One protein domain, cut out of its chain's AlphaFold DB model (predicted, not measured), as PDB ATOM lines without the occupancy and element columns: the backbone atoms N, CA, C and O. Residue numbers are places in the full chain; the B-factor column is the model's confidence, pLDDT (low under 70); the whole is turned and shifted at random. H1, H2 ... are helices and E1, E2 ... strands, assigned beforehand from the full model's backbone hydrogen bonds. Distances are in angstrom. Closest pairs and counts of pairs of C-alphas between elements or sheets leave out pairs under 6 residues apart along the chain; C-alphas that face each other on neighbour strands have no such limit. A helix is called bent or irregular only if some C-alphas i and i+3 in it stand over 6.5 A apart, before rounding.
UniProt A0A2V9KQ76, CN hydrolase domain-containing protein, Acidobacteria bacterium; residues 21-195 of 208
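AT A GLANCE: This is residues 21 to 195 of the 208 residues of the protein "CN hydrolase domain-containing protein" of Acidobacteria bacterium (UniProt A0A2V9KQ76). A strongly twisted sheet of six strands, E4 to E9, has helices H4 and H5 packed over one face, and a small bent sheet of three strands, E1 to E3, joins it at E4, E5 and E6 through a few close residues. H1 packs on the small sheet, and H6, reached by a 23-residue link with no named element, is set across H4 and H5 near Leu 112 and Asn 137. The printed part has 175 residues with six named helices and nine named strands, in the order H1 E1 E2 E3 H2 E4 E5 H3 H4 E6 H5 E7 E8 E9 H6, and the class is mixed. The large sheet runs E4 E5 E6 E7 E8 E9 and is mixed; the small one runs E1 E2 E3 and is antiparallel. The whole is compact, with a radius of gyration of the C-alphas of 15.9 A and a rounded outline spanning 48 by 38 by 31 A.

IN THESE COORDINATES: H1, residues 21 to 30, begins at C-alpha 21, (211.385, 118.045, 283.464), and is 13.9 A long. E1, residues 34 to 42, spans 22.3 A and bends by 65 degrees at residue 39; E2, residues 45 to 53, spans 22.7 A and bends by 65 degrees at residue 48. E3 is residues 59 to 64, 14.3 A, H2 is residues 70 to 74, E4 is residues 85 to 87 and E5 is residues 92 to 95. H3, residues 98 to 102, comes before H4, residues 104 to 112, 12.1 A. E6, residues 117 to 122, 15.6 A, begins at (227.039, 122.182, 264.435). H5, residues 127 to 137, and E7, residues 140 to 145, are each 15.9 A long. E8 is residues 150 to 153 and E9 residues 159 to 163. H6, residues 187 to 194, ends at (247.807, 115.754, 255.618); it is neither bent nor irregular, but only just, with C-alphas 189 and 192 6.4 A apart.

HOW THE PARTS SIT: In the large sheet E5 and E6 are parallel, with N 94 and O 117 2.8 A apart, and so are E6 and E7, with N 118 and O 140 at 2.8 A. E4 and E5 form a hairpin, N 86 to O 93 2.8 A. E7, E8 and E9 are a meander, each strand the antiparallel neighbour of the one before, with N 143 to O 151 at 2.9 A and N 152 to O 161 at 2.9 A. E5, H3 H4, E6 and E6, H5, E7 are strand-helix-strand units, parallel neighbour strands with helices between, each with a right-handed crossover. H3, H4 and H5 are on the same face of this sheet. H4 is over E5 at a height over the sheet of 9.1 A, and H5 is over E7 and E8 at 8.9 A; both run along the strands. H5 is the hub: it touches H3, closest C-alphas Ser 101 and Leu 129, 6.2 A; H4, Ala 111 and Asn 137, 6.0 A, at a steep tilt of 39 degrees, the same way; and H6, Asn 137 and Arg 188, 4.9 A. E1, E2 and E3 are a second meander, with N 38 to O 49 at 2.8 A and N 50 to O 63 at 2.8 A. The closest C-alphas of E1 and E6 are those of Ser 37 and Pro 121, 6.4 A. H1 is on the small sheet, and its closest C-alphas to E2 are Ala 24 and Ile 53, 6.6 A. H2 touches no helix. Every O i to N i+4 pair is within hydrogen-bond range in H1, H2 and H4; H5 has 6 of 7, H6 2 of 4, and H3 0 of 1 beside 2 of 2 O i to N i+3 pairs.

THE WHOLE: The two C-alphas farthest apart are those of Thr 44 and His 183, 49.7 A. The printed part has no cut. The link from E9 to H6, residues 164 to 186, is long; that from H2 to E4 is short, and the others are tight. The mean pLDDT of the printed part is 92.9, and residues 125 to 126 are under 70.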
ATOM      1  N   ARG A  21     212.791 117.878 283.820       79.38
ATOM      2  CA  ARG A  21     211.385 118.045 283.464       79.38
ATOM      3  C   ARG A  21     211.018 119.464 283.055       79.38
ATOM      4  O   ARG A  21     210.243 119.592 282.115       79.38
ATOM      5  N   ARG A  22     211.556 120.522 283.675       89.19
ATOM      6  CA  ARG A  22     211.186 121.893 283.267       89.19
ATOM      7  C   ARG A  22     211.711 122.225 281.871       89.19
ATOM      8  O   ARG A  22     210.957 122.728 281.044       89.19
ATOM      9  N   LEU A  23     212.974 121.911 281.588       91.75
ATOM     10  CA  LEU A  23     213.551 122.120 280.256       91.75
ATOM     11  C   LEU A  23     212.902 121.201 279.220       91.75
ATOM     12  O   LEU A  23     212.566 121.663 278.137       91.75
ATOM     13  N   ALA A  24     212.615 119.948 279.574       92.56
ATOM     14  CA  ALA A  24     211.856 119.025 278.733       92.56
ATOM     15  C   ALA A  24     210.447 119.545 278.399       92.56
ATOM     16  O   ALA A  24     210.009 119.467 277.252       92.56
ATOM     17  N   GLN A  25     209.735 120.112 279.378       95.69
ATOM     18  CA  GLN A  25     208.429 120.741 279.164       95.69
ATOM     19  C   GLN A  25     208.537 121.941 278.223       95.69
ATOM     20  O   GLN A  25     207.715 122.070 277.319       95.69
ATOM     21  N   VAL A  26     209.554 122.793 278.395       96.38
ATOM     22  CA  VAL A  26     209.793 123.939 277.504       96.38
ATOM     23  C   VAL A  26     210.127 123.468 276.088       96.38
ATOM     24  O   VAL A  26     209.514 123.956 275.141       96.38
ATOM     25  N   ALA A  27     211.029 122.494 275.942       97.00
ATOM     26  CA  ALA A  27     211.403 121.908 274.657       97.00
ATOM     27  C   ALA A  27     210.169 121.367 273.920       97.00
ATOM     28  O   ALA A  27     209.923 121.728 272.768       97.00
ATOM     29  N   ARG A  28     209.315 120.615 274.633       97.88
ATOM     30  CA  ARG A  28     208.047 120.087 274.114       97.88
ATOM     31  C   ARG A  28     207.056 121.178 273.729       97.88
ATOM     32  O   ARG A  28     206.472 121.119 272.648       97.88
ATOM     33  N   ALA A  29     206.846 122.155 274.607       98.25
ATOM     34  CA  ALA A  29     205.879 123.230 274.397       98.25
ATOM     35  C   ALA A  29     206.283 124.157 273.240       98.25
ATOM     36  O   ALA A  29     205.422 124.686 272.544       98.25
ATOM     37  N   ARG A  30     207.589 124.348 273.028       98.00
ATOM     38  CA  ARG A  30     208.146 125.201 271.970       98.00
ATOM     39  C   ARG A  30     208.569 124.429 270.719       98.00
ATOM     40  O   ARG A  30     208.995 125.060 269.759       98.00
ATOM     41  N   LYS A  31     208.462 123.095 270.724       97.94
ATOM     42  CA  LYS A  31     208.900 122.204 269.636       97.94
ATOM     43  C   LYS A  31     210.331 122.493 269.176       97.94
ATOM     44  O   LYS A  31     210.626 122.517 267.982       97.94
ATOM     45  N   THR A  32     211.224 122.688 270.142       97.88
ATOM     46  CA  THR A  32     212.634 123.029 269.915       97.88
ATOM     47  C   THR A  32     213.556 122.025 270.583       97.88
ATOM     48  O   THR A  32     213.192 121.433 271.595       97.88
ATOM     49  N   TYR A  33     214.766 121.888 270.045       98.38
ATOM     50  CA  TYR A  33     215.862 121.276 270.784       98.38
ATOM     51  C   TYR A  33     216.402 122.266 271.822       98.38
ATOM     52  O   TYR A  33     216.365 123.481 271.602       98.38
ATOM     53  N   ILE A  34     216.899 121.749 272.943       97.56
ATOM     54  CA  ILE A  34     217.573 122.532 273.985       97.56
ATOM     55  C   ILE A  34     218.882 121.836 274.340       97.56
ATOM     56  O   ILE A  34     218.867 120.676 274.750       97.56
ATOM     57  N   ALA A  35     219.994 122.559 274.218       96.94
ATOM     58  CA  ALA A  35     221.279 122.157 274.772       96.94
ATOM     59  C   ALA A  35     221.576 122.975 276.033       96.94
ATOM     60  O   ALA A  35     221.353 124.185 276.065       96.94
ATOM     61  N   THR A  36     222.061 122.322 277.082       93.88
ATOM     62  CA  THR A  36     222.445 122.983 278.337       93.88
ATOM     63  C   THR A  36     223.531 122.181 279.045       93.88
ATOM     64  O   THR A  36     223.776 121.039 278.664       93.88
ATOM     65  N   SER A  37     224.167 122.746 280.070       91.94
ATOM     66  CA  SER A  37     225.119 122.035 280.927       91.94
ATOM     67  C   SER A  37     224.636 121.938 282.373       91.94
ATOM     68  O   SER A  37     223.873 122.769 282.865       91.94
ATOM     69  N   LEU A  38     225.064 120.877 283.048       91.19
ATOM     70  CA  LEU A  38     224.701 120.527 284.413       91.19
ATOM     71  C   LEU A  38     225.819 119.725 285.075       91.19
ATOM     72  O   LEU A  38     226.736 119.235 284.418       91.19
ATOM     73  N   VAL A  39     225.703 119.551 286.388       92.31
ATOM     74  CA  VAL A  39     226.532 118.593 287.113       92.31
ATOM     75  C   VAL A  39     225.782 117.272 287.216       92.31
ATOM     76  O   VAL A  39     224.695 117.197 287.792       92.31
ATOM     77  N   GLU A  40     226.370 116.235 286.634       92.94
ATOM     78  CA  GLU A  40     225.874 114.866 286.660       92.94
ATOM     79  C   GLU A  40     226.575 114.085 287.773       92.94
ATOM     80  O   GLU A  40     227.779 114.223 287.971       92.94
ATOM     81  N   ARG A  41     225.837 113.226 288.478       93.56
ATOM     82  CA  ARG A  41     226.409 112.267 289.424       93.56
ATOM     83  C   ARG A  41     226.074 110.850 288.977       93.56
ATOM     84  O   ARG A  41     224.904 110.534 288.784       93.56
ATOM     85  N   GLU A  42     227.090 110.000 288.875       92.00
ATOM     86  CA  GLU A  42     226.956 108.576 288.559       92.00
ATOM     87  C   GLU A  42     227.765 107.775 289.581       92.00
ATOM     88  O   GLU A  42     228.995 107.804 289.601       92.00
ATOM     89  N   GLY A  43     227.064 107.120 290.507       94.38
ATOM     90  CA  GLY A  43     227.703 106.522 291.678       94.38
ATOM     91  C   GLY A  43     228.461 107.572 292.503       94.38
ATOM     92  O   GLY A  43     227.875 108.544 292.993       94.38
ATOM     93  N   THR A  44     229.767 107.362 292.672       93.06
ATOM     94  CA  THR A  44     230.677 108.290 293.363       93.06
ATOM     95  C   THR A  44     231.258 109.364 292.449       93.06
ATOM     96  O   THR A  44     231.743 110.367 292.966       93.06
ATOM     97  N   ALA A  45     231.195 109.178 291.129       95.88
ATOM     98  CA  ALA A  45     231.745 110.109 290.157       95.88
ATOM     99  C   ALA A  45     230.815 111.311 289.943       95.88
ATOM    100  O   ALA A  45     229.583 111.199 290.008       95.88
ATOM    101  N   ILE A  46     231.424 112.467 289.690       96.81
ATOM    102  CA  ILE A  46     230.750 113.739 289.425       96.81
ATOM    103  C   ILE A  46     231.288 114.266 288.098       96.81
ATOM    104  O   ILE A  46     232.495 114.297 287.916       96.81
ATOM    105  N   TYR A  47     230.424 114.692 287.181       97.06
ATOM    106  CA  TYR A  47     230.816 115.136 285.843       97.06
ATOM    107  C   TYR A  47     230.239 116.509 285.515       97.06
ATOM    108  O   TYR A  47     229.062 116.776 285.771       97.06
ATOM    109  N   ASN A  48     231.030 117.343 284.843       96.75
ATOM    110  CA  ASN A  48     230.533 118.511 284.122       96.75
ATOM    111  C   ASN A  48     229.952 118.045 282.778       96.75
ATOM    112  O   ASN A  48     230.685 117.542 281.929       96.75
ATOM    113  N   THR A  49     228.634 118.133 282.607       96.69
ATOM    114  CA  THR A  49     227.918 117.418 281.541       96.69
ATOM    115  C   THR A  49     227.022 118.348 280.745       96.69
ATOM    116  O   THR A  49     226.160 119.008 281.313       96.69
ATOM    117  N   ALA A  50     227.164 118.359 279.421       97.00
ATOM    118  CA  ALA A  50     226.198 118.948 278.506       97.00
ATOM    119  C   ALA A  50     225.143 117.910 278.107       97.00
ATOM    120  O   ALA A  50     225.459 116.743 277.892       97.00
ATOM    121  N   VAL A  51     223.885 118.319 277.985       96.75
ATOM    122  CA  VAL A  51     222.769 117.462 277.568       96.75
ATOM    123  C   VAL A  51     222.026 118.092 276.401       96.75
ATOM    124  O   VAL A  51     221.867 119.312 276.356       96.75
ATOM    125  N   LEU A  52     221.540 117.249 275.492       97.69
ATOM    126  CA  LEU A  52     220.689 117.645 274.374       97.69
ATOM    127  C   LEU A  52     219.293 117.043 274.554       97.69
ATOM    128  O   LEU A  52     219.143 115.829 274.684       97.69
ATOM    129  N   ILE A  53     218.275 117.896 274.556       97.25
ATOM    130  CA  ILE A  53     216.864 117.532 274.707       97.25
ATOM    131  C   ILE A  53     216.149 117.799 273.377       97.25
ATOM    132  O   ILE A  53     216.360 118.856 272.784       97.25
ATOM    133  N   ASP A  54     215.320 116.861 272.914       97.69
ATOM    134  CA  ASP A  54     214.588 116.956 271.644       97.69
ATOM    135  C   ASP A  54     213.283 117.772 271.732       97.69
ATOM    136  O   ASP A  54     212.841 118.199 272.803       97.69
ATOM    137  N   ARG A  55     212.619 117.934 270.579       97.81
ATOM    138  CA  ARG A  55     211.338 118.651 270.434       97.81
ATOM    139  C   ARG A  55     210.161 118.016 271.180       97.81
ATOM    140  O   ARG A  55     209.107 118.647 271.282       97.81
ATOM    141  N   ASP A  56     210.298 116.789 271.669       96.88
ATOM    142  CA  ASP A  56     209.308 116.095 272.493       96.88
ATOM    143  C   ASP A  56     209.678 116.118 273.987       96.88
ATOM    144  O   ASP A  56     208.931 115.608 274.835       96.88
ATOM    145  N   GLY A  57     210.795 116.757 274.339       94.56
ATOM    146  CA  GLY A  57     211.315 116.827 275.697       94.56
ATOM    147  C   GLY A  57     212.030 115.552 276.148       94.56
ATOM    148  O   GLY A  57     212.150 115.330 277.352       94.56
ATOM    149  N   ARG A  58     212.461 114.680 275.230       94.75
ATOM    150  CA  ARG A  58     213.267 113.493 275.551       94.75
ATOM    151  C   ARG A  58     214.752 113.838 275.517       94.75
ATOM    152  O   ARG A  58     215.185 114.687 274.746       94.75
ATOM    153  N   LEU A  59     215.535 113.163 276.352       94.38
ATOM    154  CA  LEU A  59     216.991 113.250 276.298       94.38
ATOM    155  C   LEU A  59     217.486 112.534 275.033       94.38
ATOM    156  O   LEU A  59     217.294 111.328 274.907       94.38
ATOM    157  N   VAL A  60     218.128 113.273 274.130       96.69
ATOM    158  CA  VAL A  60     218.821 112.718 272.955       96.69
ATOM    159  C   VAL A  60     220.130 112.073 273.389       96.69
ATOM    160  O   VAL A  60     220.471 110.979 272.951       96.69
ATOM    161  N   GLY A  61     220.857 112.750 274.275       94.88
ATOM    162  CA  GLY A  61     222.119 112.265 274.801       94.88
ATOM    163  C   GLY A  61     222.840 113.303 275.648       94.88
ATOM    164  O   GLY A  61     222.330 114.401 275.901       94.88
ATOM    165  N   LYS A  62     224.027 112.920 276.109       96.62
ATOM    166  CA  LYS A  62     224.871 113.713 277.000       96.62
ATOM    167  C   LYS A  62     226.325 113.676 276.543       96.62
ATOM    168  O   LYS A  62     226.767 112.683 275.975       96.62
ATOM    169  N   TYR A  63     227.051 114.744 276.819       98.38
ATOM    170  CA  TYR A  63     228.491 114.870 276.657       98.38
ATOM    171  C   TYR A  63     229.091 115.223 278.014       98.38
ATOM    172  O   TYR A  63     228.710 116.230 278.605       98.38
ATOM    173  N   ARG A  64     230.018 114.407 278.513       98.38
ATOM    174  CA  ARG A  64     230.791 114.706 279.724       98.38
ATOM    175  C   ARG A  64     232.072 115.413 279.298       98.38
ATOM    176  O   ARG A  64     232.788 114.883 278.456       98.38
ATOM    177  N   LYS A  65     232.348 116.587 279.867       98.19
ATOM    178  CA  LYS A  65     233.524 117.409 279.558       98.19
ATOM    179  C   LYS A  65     234.798 116.578 279.674       98.19
ATOM    180  O   LYS A  65     235.065 116.012 280.732       98.19
ATOM    181  N   VAL A  66     235.558 116.491 278.587       98.25
ATOM    182  CA  VAL A  66     236.769 115.664 278.523       98.25
ATOM    183  C   VAL A  66     237.965 116.424 279.084       98.25
ATOM    184  O   VAL A  66     238.686 115.899 279.929       98.25
ATOM    185  N   ASN A  67     238.156 117.677 278.666       96.56
ATOM    186  CA  ASN A  67     239.302 118.469 279.094       96.56
ATOM    187  C   ASN A  67     238.922 119.323 280.300       96.56
ATOM    188  O   ASN A  67     238.259 120.355 280.170       96.56
ATOM    189  N   LEU A  68     239.351 118.896 281.485       95.62
ATOM    190  CA  LEU A  68     239.094 119.622 282.724       95.62
ATOM    191  C   LEU A  68     240.167 120.695 282.963       95.62
ATOM    192  O   LEU A  68     241.358 120.412 282.804       95.62
ATOM    193  N   PRO A  69     239.778 121.923 283.344       93.44
ATOM    194  CA  PRO A  69     240.712 122.856 283.950       93.44
ATOM    195  C   PRO A  69     241.135 122.343 285.337       93.44
ATOM    196  O   PRO A  69     240.485 121.476 285.927       93.44
ATOM    197  N   TYR A  70     242.264 122.852 285.835       90.69
ATOM    198  CA  TYR A  70     242.888 122.362 287.069       90.69
ATOM    199  C   TYR A  70     241.956 122.446 288.288       90.69
ATOM    200  O   TYR A  70     241.902 121.523 289.090       90.69
ATOM    201  N   ASP A  71     241.183 123.521 288.394       91.06
ATOM    202  CA  ASP A  71     240.196 123.741 289.453       91.06
ATOM    203  C   ASP A  71     239.069 122.697 289.447       91.06
ATOM    204  O   ASP A  71     238.759 122.137 290.494       91.06
ATOM    205  N   GLU A  72     238.498 122.366 288.282       91.94
ATOM    206  CA  GLU A  72     237.482 121.303 288.190       91.94
ATOM    207  C   GLU A  72     238.057 119.934 288.581       91.94
ATOM    208  O   GLU A  72     237.372 119.134 289.222       91.94
ATOM    209  N   PHE A  73     239.312 119.663 288.215       91.75
ATOM    210  CA  PHE A  73     239.989 118.429 288.606       91.75
ATOM    211  C   PHE A  73     240.190 118.343 290.129       91.75
ATOM    212  O   PHE A  73     239.839 117.327 290.731       91.75
ATOM    213  N   GLU A  74     240.677 119.414 290.762       94.44
ATOM    214  CA  GLU A  74     240.850 119.496 292.223       94.44
ATOM    215  C   GLU A  74     239.515 119.397 292.981       94.44
ATOM    216  O   GLU A  74     239.448 118.796 294.054       94.44
ATOM    217  N   ASP A  75     238.427 119.906 292.396       93.44
ATOM    218  CA  ASP A  75     237.063 119.781 292.931       93.44
ATOM    219  C   ASP A  75     236.473 118.359 292.777       93.44
ATOM    220  O   ASP A  75     235.333 118.098 293.184       93.44
ATOM    221  N   GLY A  76     237.236 117.413 292.221       94.94
ATOM    222  CA  GLY A  76     236.851 116.009 292.086       94.94
ATOM    223  C   GLY A  76     235.910 115.731 290.914       94.94
ATOM    224  O   GLY A  76     235.218 114.705 290.909       94.94
ATOM    225  N   ILE A  77     235.861 116.622 289.918       97.31
ATOM    226  CA  ILE A  77     235.157 116.348 288.666       97.31
ATOM    227  C   ILE A  77     235.925 115.270 287.902       97.31
ATOM    228  O   ILE A  77     237.130 115.335 287.684       97.31
ATOM    229  N   THR A  78     235.198 114.241 287.498       98.00
ATOM    230  CA  THR A  78     235.696 113.148 286.675       98.00
ATOM    231  C   THR A  78     235.640 113.574 285.206       98.00
ATOM    232  O   THR A  78     234.602 114.084 284.769       98.00
ATOM    233  N   PRO A  79     236.716 113.385 284.419       98.06
ATOM    234  CA  PRO A  79     236.693 113.698 282.997       98.06
ATOM    235  C   PRO A  79     235.781 112.725 282.241       98.06
ATOM    236  O   PRO A  79     235.645 111.551 282.597       98.06
ATOM    237  N   GLY A  80     235.156 113.217 281.176       97.81
ATOM    238  CA  GLY A  80     234.543 112.370 280.159       97.81
ATOM    239  C   GLY A  80     235.587 111.629 279.322       97.81
ATOM    240  O   GLY A  80     236.779 111.921 279.377       97.81
ATOM    241  N   SER A  81     235.123 110.679 278.514       97.31
ATOM    242  CA  SER A  81     235.983 109.815 277.691       97.31
ATOM    243  C   SER A  81     235.570 109.750 276.218       97.31
ATOM    244  O   SER A  81     236.138 108.971 275.459       97.31
ATOM    245  N   GLU A  82     234.562 110.522 275.809       97.62
ATOM    246  CA  GLU A  82     233.925 110.399 274.497       97.62
ATOM    247  C   GLU A  82     233.541 111.766 273.927       97.62
ATOM    248  O   GLU A  82     233.214 112.693 274.667       97.62
ATOM    249  N   TYR A  83     233.499 111.853 272.595       98.06
ATOM    250  CA  TYR A  83     233.031 113.022 271.844       98.06
ATOM    251  C   TYR A  83     231.815 112.640 270.979       98.06
ATOM    252  O   TYR A  83     231.953 112.531 269.762       98.06
ATOM    253  N   PRO A  84     230.637 112.365 271.566       97.94
ATOM    254  CA  PRO A  84     229.473 111.887 270.830       97.94
ATOM    255  C   PRO A  84     228.896 112.956 269.892       97.94
ATOM    256  O   PRO A  84     228.824 114.142 270.226       97.94
ATOM    257  N   VAL A  85     228.416 112.503 268.731       98.62
ATOM    258  CA  VAL A  85     227.640 113.304 267.776       98.62
ATOM    259  C   VAL A  85     226.210 112.780 267.727       98.62
ATOM    260  O   VAL A  85     225.969 111.589 267.543       98.62
ATOM    261  N   PHE A  86     225.252 113.686 267.874       98.44
ATOM    262  CA  PHE A  86     223.834 113.379 267.956       98.44
ATOM    263  C   PHE A  86     223.151 113.652 266.619       98.44
ATOM    264  O   PHE A  86     223.255 114.747 266.061       98.44
ATOM    265  N   GLN A  87     222.418 112.662 266.114       97.94
ATOM    266  CA  GLN A  87     221.557 112.845 264.952       97.94
ATOM    267  C   GLN A  87     220.294 113.607 265.371       97.94
ATOM    268  O   GLN A  87     219.604 113.204 266.306       97.94
ATOM    269  N   THR A  88     219.979 114.686 264.660       97.94
ATOM    270  CA  THR A  88     218.726 115.438 264.820       97.94
ATOM    271  C   THR A  88     217.942 115.446 263.508       97.94
ATOM    272  O   THR A  88     218.406 114.917 262.494       97.94
ATOM    273  N   ASP A  89     216.751 116.049 263.523       95.69
ATOM    274  CA  ASP A  89     215.910 116.202 262.328       95.69
ATOM    275  C   ASP A  89     216.397 117.286 261.354       95.69
ATOM    276  O   ASP A  89     215.909 117.346 260.228       95.69
ATOM    277  N   PHE A  90     217.362 118.115 261.761       95.62
ATOM    278  CA  PHE A  90     217.938 119.167 260.922       95.62
ATOM    279  C   PHE A  90     219.401 118.922 260.544       95.62
ATOM    280  O   PHE A  90     219.863 119.503 259.572       95.62
ATOM    281  N   GLY A  91     220.134 118.083 261.282       96.81
ATOM    282  CA  GLY A  91     221.553 117.818 261.031       96.81
ATOM    283  C   GLY A  91     222.245 117.089 262.180       96.81
ATOM    284  O   GLY A  91     221.605 116.633 263.134       96.81
ATOM    285  N   LYS A  92     223.568 116.967 262.104       98.12
ATOM    286  CA  LYS A  92     224.389 116.333 263.147       98.12
ATOM    287  C   LYS A  92     224.963 117.360 264.119       98.12
ATOM    288  O   LYS A  92     225.653 118.295 263.715       98.12
ATOM    289  N   VAL A  93     224.714 117.155 265.410       98.69
ATOM    290  CA  VAL A  93     225.091 118.086 266.483       98.69
ATOM    291  C   VAL A  93     226.132 117.455 267.399       98.69
ATOM    292  O   VAL A  93     225.892 116.402 267.981       98.69
ATOM    293  N   GLY A  94     227.273 118.116 267.558       98.69
ATOM    294  CA  GLY A  94     228.248 117.842 268.610       98.69
ATOM    295  C   GLY A  94     228.091 118.802 269.790       98.69
ATOM    296  O   GLY A  94     227.533 119.895 269.651       98.69
ATOM    297  N   MET A  95     228.610 118.415 270.954       98.62
ATOM    298  CA  MET A  95     228.709 119.295 272.121       98.62
ATOM    299  C   MET A  95     230.119 119.249 272.706       98.62
ATOM    300  O   MET A  95     230.724 118.186 272.779       98.62
ATOM    301  N   MET A  96     230.610 120.405 273.143       97.75
ATOM    302  CA  MET A  96     231.837 120.554 273.932       97.75
ATOM    303  C   MET A  96     231.605 121.611 275.016       97.75
ATOM    304  O   MET A  96     230.628 122.354 274.936       97.75
ATOM    305  N   ILE A  97     232.445 121.694 276.049       97.25
ATOM    306  CA  ILE A  97     232.219 122.618 277.171       97.25
ATOM    307  C   ILE A  97     233.472 123.444 277.449       97.25
ATOM    308  O   ILE A  97     234.507 122.909 277.840       97.25
ATOM    309  N   CYS A  98     233.328 124.769 277.369       94.81
ATOM    310  CA  CYS A  98     234.276 125.761 277.884       94.81
ATOM    311  C   CYS A  98     235.756 125.444 277.580       94.81
ATOM    312  O   CYS A  98     236.240 125.699 276.478       94.81
ATOM    313  N   TRP A  99     236.462 124.870 278.559       95.12
ATOM    314  CA  TRP A  99     237.882 124.517 278.510       95.12
ATOM    315  C   TRP A  99     238.256 123.560 277.374       95.12
ATOM    316  O   TRP A  99     239.382 123.610 276.894       95.12
ATOM    317  N   ASP A 100     237.306 122.773 276.861       96.69
ATOM    318  CA  ASP A 100     237.523 121.962 275.659       96.69
ATOM    319  C   ASP A 100     237.976 122.804 274.455       96.69
ATOM    320  O   ASP A 100     238.685 122.303 273.591       96.69
ATOM    321  N   SER A 101     237.621 124.094 274.389       94.88
ATOM    322  CA  SER A 101     238.044 124.983 273.294       94.88
ATOM    323  C   SER A 101     239.556 125.206 273.238       94.88
ATOM    324  O   SER A 101     240.094 125.461 272.157       94.88
ATOM    325  N   GLN A 102     240.259 125.025 274.356       94.00
ATOM    326  CA  GLN A 102     241.719 125.096 274.408       94.00
ATOM    327  C   GLN A 102     242.377 123.959 273.617       94.00
ATOM    328  O   GLN A 102     243.488 124.118 273.114       94.00
ATOM    329  N   PHE A 103     241.664 122.847 273.423       94.62
ATOM    330  CA  PHE A 103     242.172 121.637 272.791       94.62
ATOM    331  C   PHE A 103     241.541 121.475 271.399       94.62
ATOM    332  O   PHE A 103     240.329 121.270 271.291       94.62
ATOM    333  N   PRO A 104     242.320 121.571 270.305       93.75
ATOM    334  CA  PRO A 104     241.785 121.384 268.952       93.75
ATOM    335  C   PRO A 104     241.150 120.002 268.760       93.75
ATOM    336  O   PRO A 104     240.193 119.861 267.997       93.75
ATOM    337  N   ASP A 105     241.635 119.002 269.497       93.88
ATOM    338  CA  ASP A 105     241.201 117.608 269.456       93.88
ATOM    339  C   ASP A 105     239.700 117.434 269.700       93.88
ATOM    340  O   ASP A 105     239.073 116.624 269.021       93.88
ATOM    341  N   ALA A 106     239.096 118.213 270.605       96.50
ATOM    342  CA  ALA A 106     237.676 118.079 270.928       96.50
ATOM    343  C   ALA A 106     236.786 118.442 269.728       96.50
ATOM    344  O   ALA A 106     235.960 117.641 269.281       96.50
ATOM    345  N   ALA A 107     236.992 119.628 269.149       96.69
ATOM    346  CA  ALA A 107     236.245 120.057 267.966       96.69
ATOM    347  C   ALA A 107     236.578 119.189 266.742       96.69
ATOM    348  O   ALA A 107     235.681 118.841 265.971       96.69
ATOM    349  N   ARG A 108     237.847 118.777 266.602       95.00
ATOM    350  CA  ARG A 108     238.293 117.858 265.551       95.00
ATOM    351  C   ARG A 108     237.565 116.524 265.629       95.00
ATOM    352  O   ARG A 108     237.016 116.084 264.624       95.00
ATOM    353  N   ALA A 109     237.527 115.891 266.798       95.56
ATOM    354  CA  ALA A 109     236.885 114.595 266.985       95.56
ATOM    355  C   ALA A 109     235.389 114.644 266.643       95.56
ATOM    356  O   ALA A 109     234.887 113.743 265.967       95.56
ATOM    357  N   LEU A 110     234.686 115.705 267.052       97.75
ATOM    358  CA  LEU A 110     233.275 115.916 266.706       97.75
ATOM    359  C   LEU A 110     233.083 116.094 265.191       97.75
ATOM    360  O   LEU A 110     232.220 115.452 264.589       97.75
ATOM    361  N   ALA A 111     233.910 116.922 264.552       95.56
ATOM    362  CA  ALA A 111     233.818 117.181 263.117       95.56
ATOM    363  C   ALA A 111     234.131 115.940 262.268       95.56
ATOM    364  O   ALA A 111     233.451 115.691 261.272       95.56
ATOM    365  N   LEU A 112     235.104 115.117 262.676       93.69
ATOM    366  CA  LEU A 112     235.432 113.856 261.996       93.69
ATOM    367  C   LEU A 112     234.328 112.808 262.099       93.69
ATOM    368  O   LEU A 112     234.153 112.005 261.186       93.69
ATOM    369  N   GLN A 113     233.537 112.852 263.167       94.88
ATOM    370  CA  GLN A 113     232.319 112.049 263.306       94.88
ATOM    371  C   GLN A 113     231.122 112.640 262.535       94.88
ATOM    372  O   GLN A 113     230.025 112.072 262.521       94.88
ATOM    373  N   GLY A 114     231.334 113.760 261.841       94.31
ATOM    374  CA  GLY A 114     230.365 114.389 260.957       94.31
ATOM    375  C   GLY A 114     229.474 115.422 261.634       94.31
ATOM    376  O   GLY A 114     228.410 115.700 261.090       94.31
ATOM    377  N   ALA A 115     229.857 115.974 262.790       97.31
ATOM    378  CA  ALA A 115     229.154 117.126 263.348       97.31
ATOM    379  C   ALA A 115     229.153 118.290 262.343       97.31
ATOM    380  O   ALA A 115     230.182 118.635 261.764       97.31
ATOM    381  N   GLU A 116     227.986 118.896 262.151       96.94
ATOM    382  CA  GLU A 116     227.786 120.083 261.312       96.94
ATOM    383  C   GLU A 116     227.655 121.340 262.177       96.94
ATOM    384  O   GLU A 116     228.037 122.436 261.764       96.94
ATOM    385  N   ILE A 117     227.149 121.159 263.401       98.25
ATOM    386  CA  ILE A 117     227.039 122.182 264.435       98.25
ATOM    387  C   ILE A 117     227.715 121.667 265.704       98.25
ATOM    388  O   ILE A 117     227.469 120.537 266.126       98.25
ATOM    389  N   ILE A 118     228.509 122.515 266.350       98.56
ATOM    390  CA  ILE A 118     229.013 122.308 267.705       98.56
ATOM    391  C   ILE A 118     228.360 123.332 268.633       98.56
ATOM    392  O   ILE A 118     228.505 124.540 268.445       98.56
ATOM    393  N   LEU A 119     227.644 122.840 269.644       98.44
ATOM    394  CA  LEU A 119     227.058 123.665 270.699       98.44
ATOM    395  C   LEU A 119     227.995 123.679 271.908       98.44
ATOM    396  O   LEU A 119     228.385 122.623 272.407       98.44
ATOM    397  N   MET A 120     228.340 124.872 272.388       97.19
ATOM    398  CA  MET A 120     229.308 125.048 273.464       97.19
ATOM    399  C   MET A 120     228.787 125.969 274.573       97.19
ATOM    400  O   MET A 120     228.938 127.193 274.498       97.19
ATOM    401  N   PRO A 121     228.208 125.402 275.645       95.44
ATOM    402  CA  PRO A 121     228.066 126.111 276.909       95.44
ATOM    403  C   PRO A 121     229.449 126.521 277.431       95.44
ATOM    404  O   PRO A 121     230.374 125.702 277.500       95.44
ATOM    405  N   ILE A 122     229.609 127.794 277.781       92.19
ATOM    406  CA  ILE A 122     230.897 128.369 278.179       92.19
ATOM    407  C   ILE A 122     230.691 129.470 279.217       92.19
ATOM    408  O   ILE A 122     229.643 130.109 279.264       92.19
ATOM    409  N   TRP A 123     231.678 129.681 280.083       86.88
ATOM    410  CA  TRP A 123     231.644 130.805 281.011       86.88
ATOM    411  C   TRP A 123     232.206 132.069 280.347       86.88
ATOM    412  O   TRP A 123     231.466 133.030 280.171       86.88
ATOM    413  N   ASP A 124     233.473 132.019 279.937       79.94
ATOM    414  CA  ASP A 124     234.314 133.091 279.371       79.94
ATOM    415  C   ASP A 124     235.359 132.429 278.434       79.94
ATOM    416  O   ASP A 124     235.529 131.205 278.461       79.94
ATOM    417  N   GLY A 125     236.040 133.209 277.602       69.19
ATOM    418  CA  GLY A 125     237.221 132.838 276.827       69.19
ATOM    419  C   GLY A 125     236.900 132.575 275.363       69.19
ATOM    420  O   GLY A 125     237.596 131.807 274.699       69.19
ATOM    421  N   THR A 126     235.809 133.151 274.861       64.75
ATOM    422  CA  THR A 126     235.156 132.684 273.633       64.75
ATOM    423  C   THR A 126     235.916 133.024 272.353       64.75
ATOM    424  O   THR A 126     236.189 132.129 271.552       64.75
ATOM    425  N   ALA A 127     236.229 134.294 272.096       71.25
ATOM    426  CA  ALA A 127     236.284 134.759 270.704       71.25
ATOM    427  C   ALA A 127     237.386 134.129 269.811       71.25
ATOM    428  O   ALA A 127     237.035 133.564 268.774       71.25
ATOM    429  N   PRO A 128     238.693 134.149 270.150       87.94
ATOM    430  CA  PRO A 128     239.719 133.726 269.188       87.94
ATOM    431  C   PRO A 128     239.755 132.213 268.952       87.94
ATOM    432  O   PRO A 128     239.943 131.751 267.827       87.94
ATOM    433  N   LEU A 129     239.572 131.424 270.012       91.81
ATOM    434  CA  LEU A 129     239.659 129.968 269.919       91.81
ATOM    435  C   LEU A 129     238.423 129.385 269.254       91.81
ATOM    436  O   LEU A 129     238.558 128.528 268.389       91.81
ATOM    437  N   THR A 130     237.227 129.871 269.585       92.56
ATOM    438  CA  THR A 130     236.002 129.398 268.922       92.56
ATOM    439  C   THR A 130     236.016 129.690 267.427       92.56
ATOM    440  O   THR A 130     235.628 128.830 266.639       92.56
ATOM    441  N   LEU A 131     236.569 130.837 267.027       94.25
ATOM    442  CA  LEU A 131     236.825 131.158 265.629       94.25
ATOM    443  C   LEU A 131     237.746 130.127 264.962       94.25
ATOM    444  O   LEU A 131     237.396 129.577 263.918       94.25
ATOM    445  N   ALA A 132     238.887 129.816 265.583       94.38
ATOM    446  CA  ALA A 132     239.815 128.815 265.061       94.38
ATOM    447  C   ALA A 132     239.154 127.430 264.928       94.38
ATOM    448  O   ALA A 132     239.266 126.800 263.875       94.38
ATOM    449  N   ARG A 133     238.407 126.991 265.953       95.50
ATOM    450  CA  ARG A 133     237.701 125.697 265.963       95.50
ATOM    451  C   ARG A 133     236.638 125.616 264.870       95.50
ATOM    452  O   ARG A 133     236.509 124.558 264.260       95.50
ATOM    453  N   ALA A 134     235.903 126.700 264.609       95.06
ATOM    454  CA  ALA A 134     234.909 126.755 263.537       95.06
ATOM    455  C   ALA A 134     235.567 126.627 262.153       95.06
ATOM    456  O   ALA A 134     235.160 125.781 261.355       95.06
ATOM    457  N   ILE A 135     236.628 127.404 261.898       93.50
ATOM    458  CA  ILE A 135     237.319 127.454 260.599       93.50
ATOM    459  C   ILE A 135     238.043 126.139 260.292       93.50
ATOM    460  O   ILE A 135     237.860 125.561 259.221       93.50
ATOM    461  N   GLU A 136     238.866 125.641 261.220       92.12
ATOM    462  CA  GLU A 136     239.737 124.482 260.961       92.12
ATOM    463  C   GLU A 136     238.954 123.171 260.785       92.12
ATOM    464  O   GLU A 136     239.465 122.205 260.205       92.12
ATOM    465  N   ASN A 137     237.725 123.134 261.303       93.94
ATOM    466  CA  ASN A 137     236.827 121.986 261.234       93.94
ATOM    467  C   ASN A 137     235.648 122.202 260.276       93.94
ATOM    468  O   ASN A 137     234.917 121.253 260.007       93.94
ATOM    469  N   GLN A 138     235.480 123.415 259.742       93.50
ATOM    470  CA  GLN A 138     234.372 123.805 258.867       93.50
ATOM    471  C   GLN A 138     233.002 123.404 259.422       93.50
ATOM    472  O   GLN A 138     232.196 122.754 258.753       93.50
ATOM    473  N   VAL A 139     232.752 123.806 260.663       95.50
ATOM    474  CA  VAL A 139     231.493 123.573 261.375       95.50
ATOM    475  C   VAL A 139     230.897 124.898 261.813       95.50
ATOM    476  O   VAL A 139     231.620 125.867 262.048       95.50
ATOM    477  N   PHE A 140     229.579 124.934 261.975       97.62
ATOM    478  CA  PHE A 140     228.980 125.994 262.770       97.62
ATOM    479  C   PHE A 140     229.377 125.799 264.229       97.62
ATOM    480  O   PHE A 140     229.292 124.686 264.752       97.62
ATOM    481  N   LEU A 141     229.770 126.874 264.902       97.44
ATOM    482  CA  LEU A 141     230.072 126.843 266.331       97.44
ATOM    483  C   LEU A 141     229.213 127.880 267.044       97.44
ATOM    484  O   LEU A 141     229.227 129.062 266.702       97.44
ATOM    485  N   VAL A 142     228.439 127.412 268.020       97.25
ATOM    486  CA  VAL A 142     227.486 128.224 268.777       97.25
ATOM    487  C   VAL A 142     227.898 128.251 270.235       97.25
ATOM    488  O   VAL A 142     227.950 127.203 270.880       97.25
ATOM    489  N   THR A 143     228.149 129.438 270.774       95.69
ATOM    490  CA  THR A 143     228.445 129.611 272.194       95.69
ATOM    491  C   THR A 143     227.217 130.095 272.951       95.69
ATOM    492  O   THR A 143     226.455 130.933 272.471       95.69
ATOM    493  N   SER A 144     227.037 129.564 274.158       93.88
ATOM    494  CA  SER A 144     226.136 130.126 275.164       93.88
ATOM    495  C   SER A 144     226.997 130.545 276.344       93.88
ATOM    496  O   SER A 144     227.363 129.702 277.166       93.88
ATOM    497  N   ALA A 145     227.361 131.824 276.369       90.31
ATOM    498  CA  ALA A 145     228.339 132.405 277.277       90.31
ATOM    499  C   ALA A 145     227.682 133.159 278.446       90.31
ATOM    500  O   ALA A 145     226.623 133.765 278.282       90.31
ATOM    501  N   TYR A 146     228.302 133.108 279.632       84.69
ATOM    502  CA  TYR A 146     227.825 133.815 280.831       84.69
ATOM    503  C   TYR A 146     228.545 135.157 281.062       84.69
ATOM    504  O   TYR A 146     227.903 136.167 281.353       84.69
ATOM    505  N   GLY A 147     229.879 135.149 280.983       82.69
ATOM    506  CA  GLY A 147     230.757 136.308 281.179       82.69
ATOM    507  C   GLY A 147     231.140 137.028 279.886       82.69
ATOM    508  O   GLY A 147     231.494 138.200 279.938       82.69
ATOM    509  N   ASP A 148     231.004 136.350 278.749       85.00
ATOM    510  CA  ASP A 148     231.306 136.851 277.408       85.00
ATOM    511  C   ASP A 148     230.042 136.971 276.543       85.00
ATOM    512  O   ASP A 148     229.005 136.379 276.867       85.00
ATOM    513  N   PRO A 149     230.117 137.660 275.389       90.75
ATOM    514  CA  PRO A 149     229.082 137.579 274.374       90.75
ATOM    515  C   PRO A 149     228.846 136.145 273.878       90.75
ATOM    516  O   PRO A 149     229.777 135.400 273.569       90.75
ATOM    517  N   SER A 150     227.574 135.776 273.730       94.00
ATOM    518  CA  SER A 150     227.199 134.539 273.032       94.00
ATOM    519  C   SER A 150     227.270 134.766 271.526       94.00
ATOM    520  O   SER A 150     226.768 135.781 271.038       94.00
ATOM    521  N   VAL A 151     227.871 133.843 270.779       95.31
ATOM    522  CA  VAL A 151     228.164 134.017 269.351       95.31
ATOM    523  C   VAL A 151     227.757 132.794 268.535       95.31
ATOM    524  O   VAL A 151     227.879 131.655 268.982       95.31
ATOM    525  N   ILE A 152     227.280 133.041 267.317       97.25
ATOM    526  CA  ILE A 152     227.078 132.024 266.285       97.25
ATOM    527  C   ILE A 152     228.102 132.303 265.183       97.25
ATOM    528  O   ILE A 152     228.094 133.381 264.580       97.25
ATOM    529  N   LEU A 153     228.978 131.335 264.932       96.56
ATOM    530  CA  LEU A 153     230.015 131.380 263.905       96.56
ATOM    531  C   LEU A 153     229.672 130.394 262.786       96.56
ATOM    532  O   LEU A 153     229.229 129.277 263.065       96.56
ATOM    533  N   ASP A 154     229.879 130.799 261.536       96.00
ATOM    534  CA  ASP A 154     229.786 129.898 260.386       96.00
ATOM    535  C   ASP A 154     231.112 129.148 260.121       96.00
ATOM    536  O   ASP A 154     232.140 129.471 260.725       96.00
ATOM    537  N   PRO A 155     231.120 128.157 259.209       94.94
ATOM    538  CA  PRO A 155     232.323 127.401 258.845       94.94
ATOM    539  C   PRO A 155     233.510 128.207 258.280       94.94
ATOM    540  O   PRO A 155     234.602 127.654 258.166       94.94
ATOM    541  N   GLN A 156     233.336 129.480 257.902       92.25
ATOM    542  CA  GLN A 156     234.421 130.396 257.504       92.25
ATOM    543  C   GLN A 156     234.858 131.299 258.657       92.25
ATOM    544  O   GLN A 156     235.737 132.143 258.476       92.25
ATOM    545  N   GLY A 157     234.249 131.147 259.830       91.50
ATOM    546  CA  GLY A 157     234.489 132.007 260.974       91.50
ATOM    547  C   GLY A 157     233.778 133.354 260.887       91.50
ATOM    548  O   GLY A 157     234.057 134.254 261.681       91.50
ATOM    549  N   LYS A 158     232.839 133.539 259.953       94.12
ATOM    550  CA  LYS A 158     231.999 134.731 259.967       94.12
ATOM    551  C   LYS A 158     231.070 134.651 261.172       94.12
ATOM    552  O   LYS A 158     230.310 133.698 261.338       94.12
ATOM    553  N   GLN A 159     231.075 135.706 261.972       95.50
ATOM    554  CA  GLN A 159     230.078 135.918 263.009       95.50
ATOM    555  C   GLN A 159     228.717 136.218 262.372       95.50
ATOM    556  O   GLN A 159     228.506 137.302 261.823       95.50
ATOM    557  N   VAL A 160     227.793 135.258 262.429       97.06
ATOM    558  CA  VAL A 160     226.445 135.409 261.857       97.06
ATOM    559  C   VAL A 160     225.460 136.041 262.836       97.06
ATOM    560  O   VAL A 160     224.526 136.707 262.400       97.06
ATOM    561  N   ALA A 161     225.680 135.883 264.143       97.19
ATOM    562  CA  ALA A 161     224.949 136.589 265.192       97.19
ATOM    563  C   ALA A 161     225.785 136.681 266.474       97.19
ATOM    564  O   ALA A 161     226.639 135.832 266.728       97.19
ATOM    565  N   ILE A 162     225.507 137.699 267.287       95.38
ATOM    566  CA  ILE A 162     226.123 137.912 268.598       95.38
ATOM    567  C   ILE A 162     225.099 138.506 269.567       95.38
ATOM    568  O   ILE A 162     224.255 139.305 269.165       95.38
ATOM    569  N   ALA A 163     225.189 138.123 270.834       94.56
ATOM    570  CA  ALA A 163     224.475 138.730 271.948       94.56
ATOM    571  C   ALA A 163     225.499 139.258 272.947       94.56
ATOM    572  O   ALA A 163     226.154 138.479 273.634       94.56
ATOM    573  N   THR A 164     225.660 140.579 272.983       91.25
ATOM    574  CA  THR A 164     226.655 141.278 273.812       91.25
ATOM    575  C   THR A 164     226.123 141.677 275.183       91.25
ATOM    576  O   THR A 164     226.906 141.938 276.090       91.25
ATOM    577  N   GLU A 165     224.803 141.747 275.342       88.19
ATOM    578  CA  GLU A 165     224.153 142.165 276.582       88.19
ATOM    579  C   GLU A 165     223.647 140.952 277.366       88.19
ATOM    580  O   GLU A 165     223.034 140.036 276.805       88.19
ATOM    581  N   GLN A 166     223.859 140.948 278.683       82.69
ATOM    582  CA  GLN A 166     223.335 139.888 279.542       82.69
ATOM    583  C   GLN A 166     221.808 139.803 279.447       82.69
ATOM    584  O   GLN A 166     221.105 140.810 279.481       82.69
ATOM    585  N   GLY A 167     221.288 138.578 279.348       84.50
ATOM    586  CA  GLY A 167     219.851 138.322 279.211       84.50
ATOM    587  C   GLY A 167     219.308 138.450 277.784       84.50
ATOM    588  O   GLY A 167     218.117 138.228 277.579       84.50
ATOM    589  N   THR A 168     220.157 138.759 276.800       91.88
ATOM    590  CA  THR A 168     219.790 138.732 275.376       91.88
ATOM    591  C   THR A 168     220.175 137.405 274.718       91.88
ATOM    592  O   THR A 168     220.844 136.565 275.319       91.88
ATOM    593  N   ALA A 169     219.715 137.183 273.484       94.12
ATOM    594  CA  ALA A 169     219.982 135.963 272.728       94.12
ATOM    595  C   ALA A 169     220.490 136.289 271.320       94.12
ATOM    596  O   ALA A 169     219.924 137.134 270.628       94.12
ATOM    597  N   ALA A 170     221.536 135.582 270.889       95.50
ATOM    598  CA  ALA A 170     221.995 135.602 269.508       95.50
ATOM    599  C   ALA A 170     221.089 134.674 268.691       95.50
ATOM    600  O   ALA A 170     220.922 133.506 269.041       95.50
ATOM    601  N   ILE A 171     220.490 135.186 267.617       97.25
ATOM    602  CA  ILE A 171     219.543 134.432 266.789       97.25
ATOM    603  C   ILE A 171     219.964 134.559 265.328       97.25
ATOM    604  O   ILE A 171     220.140 135.665 264.824       97.25
ATOM    605  N   ALA A 172     220.099 133.424 264.644       97.38
ATOM    606  CA  ALA A 172     220.386 133.363 263.217       97.38
ATOM    607  C   ALA A 172     219.601 132.222 262.562       97.38
ATOM    608  O   ALA A 172     219.388 131.173 263.167       97.38
ATOM    609  N   THR A 173     219.211 132.420 261.305       97.06
ATOM    610  CA  THR A 173     218.805 131.321 260.419       97.06
ATOM    611  C   THR A 173     220.035 130.877 259.640       97.06
ATOM    612  O   THR A 173     220.698 131.709 259.021       97.06
ATOM    613  N   ILE A 174     220.346 129.586 259.688       95.31
ATOM    614  CA  ILE A 174     221.497 128.991 259.001       95.31
ATOM    615  C   ILE A 174     221.025 127.928 258.012       95.31
ATOM    616  O   ILE A 174     219.965 127.333 258.196       95.31
ATOM    617  N   ASP A 175     221.822 127.684 256.976       94.06
ATOM    618  CA  ASP A 175     221.579 126.633 255.991       94.06
ATOM    619  C   ASP A 175     222.700 125.594 256.069       94.06
ATOM    620  O   ASP A 175     223.840 125.872 255.695       94.06
ATOM    621  N   LEU A 176     222.371 124.398 256.559       93.94
ATOM    622  CA  LEU A 176     223.315 123.282 256.664       93.94
ATOM    623  C   LEU A 176     223.571 122.594 255.312       93.94
ATOM    624  O   LEU A 176     224.567 121.892 255.150       93.94
ATOM    625  N   ASN A 177     222.726 122.830 254.303       91.88
ATOM    626  CA  ASN A 177     222.960 122.323 252.951       91.88
ATOM    627  C   ASN A 177     223.962 123.180 252.178       91.88
ATOM    628  O   ASN A 177     224.569 122.695 251.215       91.88
ATOM    629  N   ARG A 178     224.178 124.430 252.603       90.56
ATOM    630  CA  ARG A 178     225.162 125.311 251.984       90.56
ATOM    631  C   ARG A 178     226.544 124.669 252.039       90.56
ATOM    632  O   ARG A 178     227.027 124.245 253.086       90.56
ATOM    633  N   ARG A 179     227.204 124.620 250.883       84.69
ATOM    634  CA  ARG A 179     228.604 124.209 250.801       84.69
ATOM    635  C   ARG A 179     229.499 125.400 251.082       84.69
ATOM    636  O   ARG A 179     229.314 126.501 250.565       84.69
ATOM    637  N   TYR A 180     230.442 125.146 251.965       83.38
ATOM    638  CA  TYR A 180     231.301 126.133 252.571       83.38
ATOM    639  C   TYR A 180     232.719 125.875 252.080       83.38
ATOM    640  O   TYR A 180     233.525 125.224 252.739       83.38
ATOM    641  N   GLU A 181     232.988 126.339 250.864       74.38
ATOM    642  CA  GLU A 181     234.296 126.201 250.236       74.38
ATOM    643  C   GLU A 181     235.254 127.264 250.771       74.38
ATOM    644  O   GLU A 181     234.883 128.411 251.028       74.38
ATOM    645  N   SER A 182     236.504 126.864 250.963       73.69
ATOM    646  CA  SER A 182     237.605 127.776 251.239       73.69
ATOM    647  C   SER A 182     238.621 127.657 250.107       73.69
ATOM    648  O   SER A 182     238.655 126.646 249.407       73.69
ATOM    649  N   HIS A 183     239.503 128.645 249.955       76.69
ATOM    650  CA  HIS A 183     240.663 128.516 249.063       76.69
ATOM    651  C   HIS A 183     241.583 127.340 249.460       76.69
ATOM    652  O   HIS A 183     242.400 126.897 248.660       76.69
ATOM    653  N   LEU A 184     241.419 126.805 250.677       70.56
ATOM    654  CA  LEU A 184     242.081 125.608 251.188       70.56
ATOM    655  C   LEU A 184     241.230 124.331 250.997       70.56
ATOM    656  O   LEU A 184     241.594 123.269 251.489       70.56
ATOM    657  N   GLY A 185     240.096 124.378 250.297       80.69
ATOM    658  CA  GLY A 185     239.200 123.230 250.128       80.69
ATOM    659  C   GLY A 185     238.453 122.834 251.409       80.69
ATOM    660  O   GLY A 185     238.130 123.686 252.243       80.69
ATOM    661  N   VAL A 186     238.136 121.538 251.541       80.56
ATOM    662  CA  VAL A 186     237.368 120.970 252.666       80.56
ATOM    663  C   VAL A 186     238.316 120.494 253.779       80.56
ATOM    664  O   VAL A 186     238.723 119.331 253.831       80.56
ATOM    665  N   MET A 187     238.712 121.406 254.669       78.69
ATOM    666  CA  MET A 187     239.733 121.176 255.703       78.69
ATOM    667  C   MET A 187     239.432 120.004 256.639       78.69
ATOM    668  O   MET A 187     240.359 119.302 257.044       78.69
ATOM    669  N   ARG A 188     238.160 119.734 256.962       76.75
ATOM    670  CA  ARG A 188     237.802 118.598 257.833       76.75
ATOM    671  C   ARG A 188     238.203 117.237 257.249       76.75
ATOM    672  O   ARG A 188     238.540 116.337 258.008       76.75
ATOM    673  N   GLU A 189     238.221 117.110 255.921       80.88
ATOM    674  CA  GLU A 189     238.634 115.890 255.211       80.88
ATOM    675  C   GLU A 189     240.141 115.869 254.937       80.88
ATOM    676  O   GLU A 189     240.767 114.808 254.977       80.88
ATOM    677  N   ARG A 190     240.727 117.043 254.674       85.81
ATOM    678  CA  ARG A 190     242.151 117.193 254.354       85.81
ATOM    679  C   ARG A 190     243.051 116.985 255.561       85.81
ATOM    680  O   ARG A 190     244.018 116.241 255.466       85.81
ATOM    681  N   ILE A 191     242.721 117.595 256.699       83.44
ATOM    682  CA  ILE A 191     243.644 117.663 257.839       83.44
ATOM    683  C   ILE A 191     244.046 116.279 258.333       83.44
ATOM    684  O   ILE A 191     245.211 116.084 258.618       83.44
ATOM    685  N   VAL A 192     243.151 115.293 258.367       80.69
ATOM    686  CA  VAL A 192     243.522 113.936 258.816       80.69
ATOM    687  C   VAL A 192     244.450 113.226 257.829       80.69
ATOM    688  O   VAL A 192     245.238 112.381 258.232       80.69
ATOM    689  N   ARG A 193     244.357 113.558 256.537       84.81
ATOM    690  CA  ARG A 193     245.179 112.963 255.471       84.81
ATOM    691  C   ARG A 193     246.542 113.634 255.338       84.81
ATOM    692  O   ARG A 193     247.478 113.008 254.866       84.81
ATOM    693  N   GLU A 194     246.614 114.906 255.713       88.75
ATOM    694  CA  GLU A 194     247.807 115.754 255.618       88.75
ATOM    695  C   GLU A 194     248.500 115.937 256.977       88.75
ATOM    696  O   GLU A 194     249.549 116.571 257.060       88.75
ATOM    697  N   LEU A 195     247.923 115.399 258.058       86.19
ATOM    698  CA  LEU A 195     248.568 115.343 259.363       86.19
ATOM    699  C   LEU A 195     249.733 114.354 259.301       86.19
ATOM    700  O   LEU A 195     249.599 113.265 258.749       86.19
TER     701      LEU A 195